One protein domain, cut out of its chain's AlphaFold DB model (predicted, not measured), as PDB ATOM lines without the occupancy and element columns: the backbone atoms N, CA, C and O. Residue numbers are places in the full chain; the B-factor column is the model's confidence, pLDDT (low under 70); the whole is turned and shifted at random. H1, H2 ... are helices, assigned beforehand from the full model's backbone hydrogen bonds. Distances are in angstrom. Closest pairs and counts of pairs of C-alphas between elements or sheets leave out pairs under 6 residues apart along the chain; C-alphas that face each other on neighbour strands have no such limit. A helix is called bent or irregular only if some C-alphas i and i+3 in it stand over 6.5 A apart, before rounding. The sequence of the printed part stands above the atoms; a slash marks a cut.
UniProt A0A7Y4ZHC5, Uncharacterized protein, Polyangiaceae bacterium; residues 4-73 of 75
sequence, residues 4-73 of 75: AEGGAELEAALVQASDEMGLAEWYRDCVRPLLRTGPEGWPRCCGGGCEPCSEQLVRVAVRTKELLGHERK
ATOM      1  N   ALA A   4     104.180 124.326 185.923       49.75
ATOM      2  CA  ALA A   4     104.364 123.936 187.327       49.75
ATOM      3  C   ALA A   4     105.788 124.203 187.845       49.75
ATOM      4  O   ALA A   4     105.957 124.531 189.016       49.75
ATOM      5  N   GLU A   5     106.797 124.098 186.976       52.44
ATOM      6  CA  GLU A   5     108.215 124.226 187.348       52.44
ATOM      7  C   GLU A   5     108.549 125.658 187.793       52.44
ATOM      8  O   GLU A   5     109.042 125.868 188.899       52.44
ATOM      9  N   GLY A   6     108.091 126.659 187.032       64.19
ATOM     10  CA  GLY A   6     108.235 128.065 187.421       64.19
ATOM     11  C   GLY A   6     107.444 128.454 188.676       64.19
ATOM     12  O   GLY A   6     107.827 129.392 189.371       64.19
ATOM     13  N   GLY A   7     106.360 127.740 188.995       77.50
ATOM     14  CA  GLY A   7     105.604 127.947 190.233       77.50
ATOM     15  C   GLY A   7     106.319 127.386 191.464       77.50
ATOM     16  O   GLY A   7     106.290 128.013 192.520       77.50
ATOM     17  N   ALA A   8     106.988 126.241 191.321       82.06
ATOM     18  CA  ALA A   8     107.721 125.591 192.404       82.06
ATOM     19  C   ALA A   8     109.025 126.329 192.758       82.06
ATOM     20  O   ALA A   8     109.266 126.573 193.939       82.06
ATOM     21  N   GLU A   9     109.816 126.749 191.759       85.19
ATOM     22  CA  GLU A   9     110.994 127.619 191.959       85.19
ATOM     23  C   GLU A   9     110.588 128.934 192.648       85.19
ATOM     24  O   GLU A   9     111.203 129.355 193.627       85.19
ATOM     25  N   LEU A  10     109.497 129.562 192.187       86.69
ATOM     26  CA  LEU A  10     108.968 130.795 192.780       86.69
ATOM     27  C   LEU A  10     108.571 130.605 194.248       86.69
ATOM     28  O   LEU A  10     108.873 131.462 195.077       86.69
ATOM     29  N   GLU A  11     107.879 129.510 194.565       88.00
ATOM     30  CA  GLU A  11     107.455 129.209 195.934       88.00
ATOM     31  C   GLU A  11     108.668 128.961 196.841       88.00
ATOM     32  O   GLU A  11     108.723 129.510 197.940       88.00
ATOM     33  N   ALA A  12     109.670 128.206 196.378       90.00
ATOM     34  CA  ALA A  12     110.896 127.952 197.133       90.00
ATOM     35  C   ALA A  12     111.655 129.254 197.442       90.00
ATOM     36  O   ALA A  12     111.971 129.528 198.604       90.00
ATOM     37  N   ALA A  13     111.852 130.103 196.430       91.62
ATOM     38  CA  ALA A  13     112.484 131.407 196.594       91.62
ATOM     39  C   ALA A  13     111.679 132.329 197.527       91.62
ATOM     40  O   ALA A  13     112.263 133.048 198.339       91.62
ATOM     41  N   LEU A  14     110.340 132.295 197.462       90.38
ATOM     42  CA  LEU A  14     109.472 133.077 198.347       90.38
ATOM     43  C   LEU A  14     109.565 132.598 199.797       90.38
ATOM     44  O   LEU A  14     109.614 133.426 200.709       90.38
ATOM     45  N   VAL A  15     109.587 131.283 200.027       91.81
ATOM     46  CA  VAL A  15     109.756 130.698 201.363       91.81
ATOM     47  C   VAL A  15     111.092 131.129 201.955       91.81
ATOM     48  O   VAL A  15     111.103 131.649 203.070       91.81
ATOM     49  N   GLN A  16     112.179 130.997 201.194       91.94
ATOM     50  CA  GLN A  16     113.514 131.396 201.629       91.94
ATOM     51  C   GLN A  16     113.593 132.900 201.927       91.94
ATOM     52  O   GLN A  16     114.005 133.288 203.017       91.94
ATOM     53  N   ALA A  17     113.125 133.752 201.010       92.38
ATOM     54  CA  ALA A  17     113.115 135.201 201.209       92.38
ATOM     55  C   ALA A  17     112.245 135.625 202.404       92.38
ATOM     56  O   ALA A  17     112.553 136.604 203.081       92.38
ATOM     57  N   SER A  18     111.148 134.908 202.659       91.19
ATOM     58  CA  SER A  18     110.293 135.161 203.820       91.19
ATOM     59  C   SER A  18     110.998 134.793 205.120       91.19
ATOM     60  O   SER A  18     110.938 135.571 206.065       91.19
ATOM     61  N   ASP A  19     111.677 133.646 205.163       91.25
ATOM     62  CA  ASP A  19     112.429 133.184 206.333       91.25
ATOM     63  C   ASP A  19     113.591 134.136 206.670       91.25
ATOM     64  O   ASP A  19     113.666 134.634 207.793       91.25
ATOM     65  N   GLU A  20     114.397 134.519 205.667       91.62
ATOM     66  CA  GLU A  20     115.496 135.493 205.818       91.62
ATOM     67  C   GLU A  20     115.019 136.833 206.410       91.62
ATOM     68  O   GLU A  20     115.744 137.500 207.150       91.62
ATOM     69  N   MET A  21     113.793 137.239 206.076       87.88
ATOM     70  CA  MET A  21     113.221 138.539 206.437       87.88
ATOM     71  C   MET A  21     112.270 138.467 207.639       87.88
ATOM     72  O   MET A  21     111.668 139.485 208.000       87.88
ATOM     73  N   GLY A  22     112.098 137.281 208.234       88.62
ATOM     74  CA  GLY A  22     111.173 137.035 209.340       88.62
ATOM     75  C   GLY A  22     109.699 137.271 208.987       88.62
ATOM     76  O   GLY A  22     108.900 137.598 209.865       88.62
ATOM     77  N   LEU A  23     109.326 137.163 207.708       88.00
ATOM     78  CA  LEU A  23     107.945 137.299 207.258       88.00
ATOM     79  C   LEU A  23     107.189 135.991 207.514       88.00
ATOM     80  O   LEU A  23     107.546 134.927 207.005       88.00
ATOM     81  N   ALA A  24     106.098 136.088 208.266       87.44
ATOM     82  CA  ALA A  24     105.258 134.939 208.549       87.44
ATOM     83  C   ALA A  24     104.597 134.359 207.289       87.44
ATOM     84  O   ALA A  24     104.257 135.079 206.346       87.44
ATOM     85  N   GLU A  25     104.358 133.048 207.297       86.12
ATOM     86  CA  GLU A  25     103.835 132.320 206.139       86.12
ATOM     87  C   GLU A  25     102.476 132.831 205.648       86.12
ATOM     88  O   GLU A  25     102.245 132.898 204.444       86.12
ATOM     89  N   TRP A  26     101.611 133.280 206.561       85.56
ATOM     90  CA  TRP A  26     100.292 133.815 206.224       85.56
ATOM     91  C   TRP A  26     100.363 135.125 205.430       85.56
ATOM     92  O   TRP A  26      99.415 135.468 204.728       85.56
ATOM     93  N   TYR A  27     101.493 135.840 205.475       86.00
ATOM     94  CA  TYR A  27     101.722 137.032 204.659       86.00
ATOM     95  C   TYR A  27     102.283 136.728 203.270       86.00
ATOM     96  O   TYR A  27     102.255 137.603 202.405       86.00
ATOM     97  N   ARG A  28     102.734 135.495 203.007       86.44
ATOM     98  CA  ARG A  28     103.212 135.082 201.676       86.44
ATOM     99  C   ARG A  28     102.111 135.205 200.629       86.44
ATOM    100  O   ARG A  28     102.389 135.610 199.501       86.44
ATOM    101  N   ASP A  29     100.861 134.953 201.014       85.56
ATOM    102  CA  ASP A  29      99.716 135.079 200.110       85.56
ATOM    103  C   ASP A  29      99.493 136.531 199.645       85.56
ATOM    104  O   ASP A  29      99.108 136.766 198.501       85.56
ATOM    105  N   CYS A  30      99.877 137.522 200.461       83.69
ATOM    106  CA  CYS A  30      99.894 138.931 200.061       83.69
ATOM    107  C   CYS A  30     101.055 139.277 199.109       83.69
ATOM    108  O   CYS A  30     100.950 140.235 198.345       83.69
ATOM    109  N   VAL A  31     102.157 138.520 199.135       85.44
ATOM    110  CA  VAL A  31     103.347 138.748 198.292       85.44
ATOM    111  C   VAL A  31     103.206 138.099 196.913       85.44
ATOM    112  O   VAL A  31     103.648 138.670 195.916       85.44
ATOM    113  N   ARG A  32     102.540 136.942 196.817       84.88
ATOM    114  CA  ARG A  32     102.274 136.229 195.551       84.88
ATOM    115  C   ARG A  32     101.753 137.125 194.411       84.88
ATOM    116  O   ARG A  32     102.351 137.099 193.330       84.88
ATOM    117  N   PRO A  33     100.705 137.955 194.596       82.94
ATOM    118  CA  PRO A  33     100.247 138.851 193.537       82.94
ATOM    119  C   PRO A  33     101.293 139.916 193.175       82.94
ATOM    120  O   PRO A  33     101.413 140.270 192.005       82.94
ATOM    121  N   LEU A  34     102.110 140.379 194.128       84.06
ATOM    122  CA  LEU A  34     103.171 141.368 193.882       84.06
ATOM    123  C   LEU A  34     104.292 140.815 192.998       84.06
ATOM    124  O   LEU A  34     104.879 141.549 192.198       84.06
ATOM    125  N   LEU A  35     104.589 139.522 193.131       84.00
ATOM    126  CA  LEU A  35     105.568 138.836 192.292       84.00
ATOM    127  C   LEU A  35     105.086 138.736 190.844       84.00
ATOM    128  O   LEU A  35     105.874 138.997 189.931       84.00
ATOM    129  N   ARG A  36     103.792 138.436 190.652       82.81
ATOM    130  CA  ARG A  36     103.150 138.319 189.335       82.81
ATOM    131  C   ARG A  36     102.990 139.672 188.635       82.81
ATOM    132  O   ARG A  36     103.305 139.765 187.455       82.81
ATOM    133  N   THR A  37     102.525 140.708 189.335       81.94
ATOM    134  CA  THR A  37     102.309 142.041 188.738       81.94
ATOM    135  C   THR A  37     103.617 142.811 188.555       81.94
ATOM    136  O   THR A  37     103.752 143.597 187.624       81.94
ATOM    137  N   GLY A  38     104.611 142.575 189.416       75.44
ATOM    138  CA  GLY A  38     105.888 143.281 189.371       75.44
ATOM    139  C   GLY A  38     105.835 144.704 189.946       75.44
ATOM    140  O   GLY A  38     104.831 145.087 190.547       75.44
ATOM    141  N   PRO A  39     106.933 145.478 189.814       76.62
ATOM    142  CA  PRO A  39     107.120 146.759 190.505       76.62
ATOM    143  C   PRO A  39     106.059 147.815 190.188       76.62
ATOM    144  O   PRO A  39     105.804 148.689 191.010       76.62
ATOM    145  N   GLU A  40     105.402 147.708 189.036       78.50
ATOM    146  CA  GLU A  40     104.298 148.581 188.627       78.50
ATOM    147  C   GLU A  40     103.045 148.402 189.502       78.50
ATOM    148  O   GLU A  40     102.268 149.338 189.667       78.50
ATOM    149  N   GLY A  41     102.858 147.217 190.093       74.94
ATOM    150  CA  GLY A  41     101.721 146.886 190.956       74.94
ATOM    151  C   GLY A  41     102.029 146.902 192.451       74.94
ATOM    152  O   GLY A  41     101.204 146.448 193.243       74.94
ATOM    153  N   TRP A  42     103.218 147.352 192.860       83.38
ATOM    154  CA  TRP A  42     103.610 147.303 194.265       83.38
ATOM    155  C   TRP A  42     102.915 148.384 195.097       83.38
ATOM    156  O   TRP A  42     102.951 149.565 194.734       83.38
ATOM    157  N   PRO A  43     102.308 148.016 196.242       72.81
ATOM    158  CA  PRO A  43     101.698 148.982 197.132       72.81
ATOM    159  C   PRO A  43     102.779 149.918 197.669       72.81
ATOM    160  O   PRO A  43     103.794 149.492 198.221       72.81
ATOM    161  N   ARG A  44     102.552 151.222 197.517       71.56
ATOM    162  CA  ARG A  44     103.391 152.243 198.146       71.56
ATOM    163  C   ARG A  44     103.142 152.208 199.652       71.56
ATOM    164  O   ARG A  44     102.029 151.927 200.096       71.56
ATOM    165  N   CYS A  45     104.181 152.482 200.439       68.00
ATOM    166  CA  CYS A  45     104.046 152.577 201.888       68.00
ATOM    167  C   CYS A  45     102.931 153.578 202.242       68.00
ATOM    168  O   CYS A  45     102.980 154.734 201.822       68.00
ATOM    169  N   CYS A  46     101.929 153.112 202.997       65.81
ATOM    170  CA  CYS A  46     100.760 153.894 203.413       65.81
ATOM    171  C   CYS A  46     101.130 155.038 204.381       65.81
ATOM    172  O   CYS A  46     100.320 155.931 204.608       65.81
ATOM    173  N   GLY A  47     102.324 154.998 204.992       64.81
ATOM    174  CA  GLY A  47     102.774 155.961 206.006       64.81
ATOM    175  C   GLY A  47     102.006 155.905 207.337       64.81
ATOM    176  O   GLY A  47     102.265 156.721 208.213       64.81
ATOM    177  N   GLY A  48     101.070 154.962 207.492       63.84
ATOM    178  CA  GLY A  48     100.083 154.937 208.579       63.84
ATOM    179  C   GLY A  48     100.236 153.813 209.607       63.84
ATOM    180  O   GLY A  48      99.303 153.590 210.367       63.84
ATOM    181  N   GLY A  49     101.358 153.084 209.631       61.31
ATOM    182  CA  GLY A  49     101.551 151.978 210.586       61.31
ATOM    183  C   GLY A  49     100.724 150.727 210.264       61.31
ATOM    184  O   GLY A  49     100.266 150.039 211.167       61.31
ATOM    185  N   CYS A  50     100.499 150.447 208.977       61.88
ATOM    186  CA  CYS A  50      99.815 149.237 208.533       61.88
ATOM    187  C   CYS A  50     100.685 148.007 208.886       61.88
ATOM    188  O   CYS A  50     101.793 147.891 208.365       61.88
ATOM    189  N   GLU A  51     100.216 147.112 209.760       61.25
ATOM    190  CA  GLU A  51     100.837 145.800 209.998       61.25
ATOM    191  C   GLU A  51     100.115 144.739 209.148       61.25
ATOM    192  O   GLU A  51      98.902 144.576 209.302       61.25
ATOM    193  N   PRO A  52     100.815 144.033 208.234       67.00
ATOM    194  CA  PRO A  52     102.245 144.105 207.919       67.00
ATOM    195  C   PRO A  52     102.581 145.312 207.031       67.00
ATOM    196  O   PRO A  52     101.801 145.715 206.164       67.00
ATOM    197  N   CYS A  53     103.781 145.865 207.207       76.69
ATOM    198  CA  CYS A  53     104.224 146.997 206.406       76.69
ATOM    199  C   CYS A  53     104.311 146.589 204.929       76.69
ATOM    200  O   CYS A  53     105.042 145.660 204.581       76.69
ATOM    201  N   SER A  54     103.622 147.318 204.046       80.00
ATOM    202  CA  SER A  54     103.689 147.102 202.591       80.00
ATOM    203  C   SER A  54     105.126 147.110 202.072       80.00
ATOM    204  O   SER A  54     105.460 146.375 201.149       80.00
ATOM    205  N   GLU A  55     106.002 147.897 202.699       82.81
ATOM    206  CA  GLU A  55     107.424 147.921 202.367       82.81
ATOM    207  C   GLU A  55     108.117 146.589 202.677       82.81
ATOM    208  O   GLU A  55     108.950 146.145 201.895       82.81
ATOM    209  N   GLN A  56     107.754 145.907 203.767       86.12
ATOM    210  CA  GLN A  56     108.308 144.592 204.090       86.12
ATOM    211  C   GLN A  56     107.882 143.543 203.056       86.12
ATOM    212  O   GLN A  56     108.726 142.786 202.583       86.12
ATOM    213  N   LEU A  57     106.611 143.560 202.633       86.69
ATOM    214  CA  LEU A  57     106.114 142.692 201.555       86.69
ATOM    215  C   LEU A  57     106.869 142.941 200.242       86.69
ATOM    216  O   LEU A  57     107.269 141.997 199.562       86.69
ATOM    217  N   VAL A  58     107.117 144.211 199.908       87.69
ATOM    218  CA  VAL A  58     107.895 144.603 198.726       87.69
ATOM    219  C   VAL A  58     109.349 144.144 198.831       87.69
ATOM    220  O   VAL A  58     109.877 143.600 197.866       87.69
ATOM    221  N   ARG A  59     109.998 144.297 199.991       88.31
ATOM    222  CA  ARG A  59     111.376 143.822 200.197       88.31
ATOM    223  C   ARG A  59     111.484 142.304 200.013       88.31
ATOM    224  O   ARG A  59     112.410 141.851 199.346       88.31
ATOM    225  N   VAL A  60     110.524 141.530 200.528       91.38
ATOM    226  CA  VAL A  60     110.461 140.073 200.297       91.38
ATOM    227  C   VAL A  60     110.236 139.762 198.815       91.38
ATOM    228  O   VAL A  60     110.898 138.879 198.269       91.38
ATOM    229  N   ALA A  61     109.368 140.513 198.126       90.19
ATOM    230  CA  ALA A  61     109.134 140.340 196.693       90.19
ATOM    231  C   ALA A  61     110.396 140.605 195.850       90.19
ATOM    232  O   ALA A  61     110.693 139.848 194.926       90.19
ATOM    233  N   VAL A  62     111.151 141.661 196.175       89.94
ATOM    234  CA  VAL A  62     112.445 141.974 195.544       89.94
ATOM    235  C   VAL A  62     113.424 140.830 195.777       89.94
ATOM    236  O   VAL A  62     113.944 140.280 194.809       89.94
ATOM    237  N   ARG A  63     113.602 140.416 197.036       91.50
ATOM    238  CA  ARG A  63     114.533 139.348 197.414       91.50
ATOM    239  C   ARG A  63     114.221 138.030 196.707       91.50
ATOM    240  O   ARG A  63     115.120 137.385 196.185       91.50
ATOM    241  N   THR A  64     112.942 137.676 196.611       91.25
ATOM    242  CA  THR A  64     112.482 136.491 195.869       91.25
ATOM    243  C   THR A  64     112.908 136.553 194.397       91.25
ATOM    244  O   THR A  64     113.396 135.571 193.848       91.25
ATOM    245  N   LYS A  65     112.768 137.717 193.744       87.06
ATOM    246  CA  LYS A  65     113.206 137.906 192.350       87.06
ATOM    247  C   LYS A  65     114.724 137.860 192.196       87.06
ATOM    248  O   LYS A  65     115.198 137.358 191.182       87.06
ATOM    249  N   GLU A  66     115.476 138.368 193.170       88.81
ATOM    250  CA  GLU A  66     116.938 138.252 193.182       88.81
ATOM    251  C   GLU A  66     117.383 136.792 193.276       88.81
ATOM    252  O   GLU A  66     118.255 136.392 192.510       88.81
ATOM    253  N   LEU A  67     116.749 135.993 194.143       88.50
ATOM    254  CA  LEU A  67     117.015 134.557 194.270       88.50
ATOM    255  C   LEU A  67     116.743 133.825 192.951       88.50
ATOM    256  O   LEU A  67     117.645 133.185 192.424       88.50
ATOM    257  N   LEU A  68     115.575 134.036 192.336       85.50
ATOM    258  CA  LEU A  68     115.249 133.450 191.027       85.50
ATOM    259  C   LEU A  68     116.204 133.896 189.906       85.50
ATOM    260  O   LEU A  68     116.510 133.132 188.990       85.50
ATOM    261  N   GLY A  69     116.672 135.146 189.955       78.56
ATOM    262  CA  GLY A  69     117.662 135.677 189.018       78.56
ATOM    263  C   GLY A  69     119.072 135.117 189.237       78.56
ATOM    264  O   GLY A  69     119.833 135.003 188.276       78.56
ATOM    265  N   HIS A  70     119.411 134.755 190.477       65.25
ATOM    266  CA  HIS A  70     120.681 134.134 190.852       65.25
ATOM    267  C   HIS A  70     120.701 132.625 190.580       65.25
ATOM    268  O   HIS A  70     121.702 132.132 190.065       65.25
ATOM    269  N   GLU A  71     119.610 131.901 190.843       57.31
ATOM    270  CA  GLU A  71     119.507 130.456 190.576       57.31
ATOM    271  C   GLU A  71     119.596 130.134 189.081       57.31
ATOM    272  O   GLU A  71     120.155 129.117 188.690       57.31
ATOM    273  N   ARG A  72     119.152 131.044 188.203       55.44
ATOM    274  CA  ARG A  72     119.334 130.887 186.751       55.44
ATOM    275  C   ARG A  72     120.806 131.002 186.307       55.44
ATOM    276  O   ARG A  72     121.098 130.736 185.142       55.44
ATOM    277  N   LYS A  73     121.718 131.444 187.182       46.09
ATOM    278  CA  LYS A  73     123.090 131.837 186.826       46.09
ATOM    279  C   LYS A  73     124.215 131.023 187.482       46.09
ATOM    280  O   LYS A  73     125.366 131.406 187.292       46.09
TER     281      LYS A  73
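What this domain is: This is residues 4 to 73 of the 75 residues of an uncharacterized protein of Polyangiaceae bacterium (UniProt A0A7Y4ZHC5). Three helices pack crosswise on one another: H1 and H2 make a V joined by a tight link, and H3, the longest, crosses both arms of the V. From the end of H2 a wide loop, residues 38 to 53, swings round to the start of H3 and makes one end of the longest axis. The printed part has 70 residues with three named helices in the order H1, H2, H3 and no named strand; the class is all helix. It is compact, with a radius of gyration of the C-alphas of 11.8 A, yet elongated, spanning 38 by 24 by 20 A.

Where its parts are: Find C-alpha 5 at (108.215, 124.226, 187.348); from there H1, residues 5 to 20, runs 22.8 A. Next look at residues 25 to 37 for H2, 20.0 A long; it is irregular, but only just, with C-alphas 30 and 33 6.53 A apart. H3, residues 54 to 71, starts at C-alpha 54 (103.689, 147.102, 202.591) and runs 25.9 A to C-alpha 71 (119.507, 130.456, 190.576).

How they stand to each other: Residues 14 to 18 of H1 alone touch H2, which does so with residues 25 to 28 alone; the closest C-alphas, of Leu 14 and Arg 28, are 7.4 A apart, and the helices run opposite ways at a steep tilt of 53 degrees. H3 touches H1 with residues 60 to 68 alone; the closest C-alphas, of Ala 13 and Thr 64, are 5.1 A apart, opposite ways at a steep tilt of 55 degrees. H3 touches H2 with residues 57 to 65 alone; the closest C-alphas, of Val 31 and Leu 57, are 5.8 A apart, the same way at a steep tilt of 69.9 degrees, only just short of about perpendicular. In H1 and H3 every O i to N i+4 pair is within hydrogen-bond range; in H2, 5 of 9 are.

The domain as a whole: Look to Gly 48 and Lys 73 for the two C-alphas farthest apart, 39.2 A. The printed part has no cut; the link from H2 to H3 is long, 16 residues. Mean pLDDT of the printed part is 80.0, and you will find it under 70 at residues 4 to 6, 45 to 52 and 70 to 73.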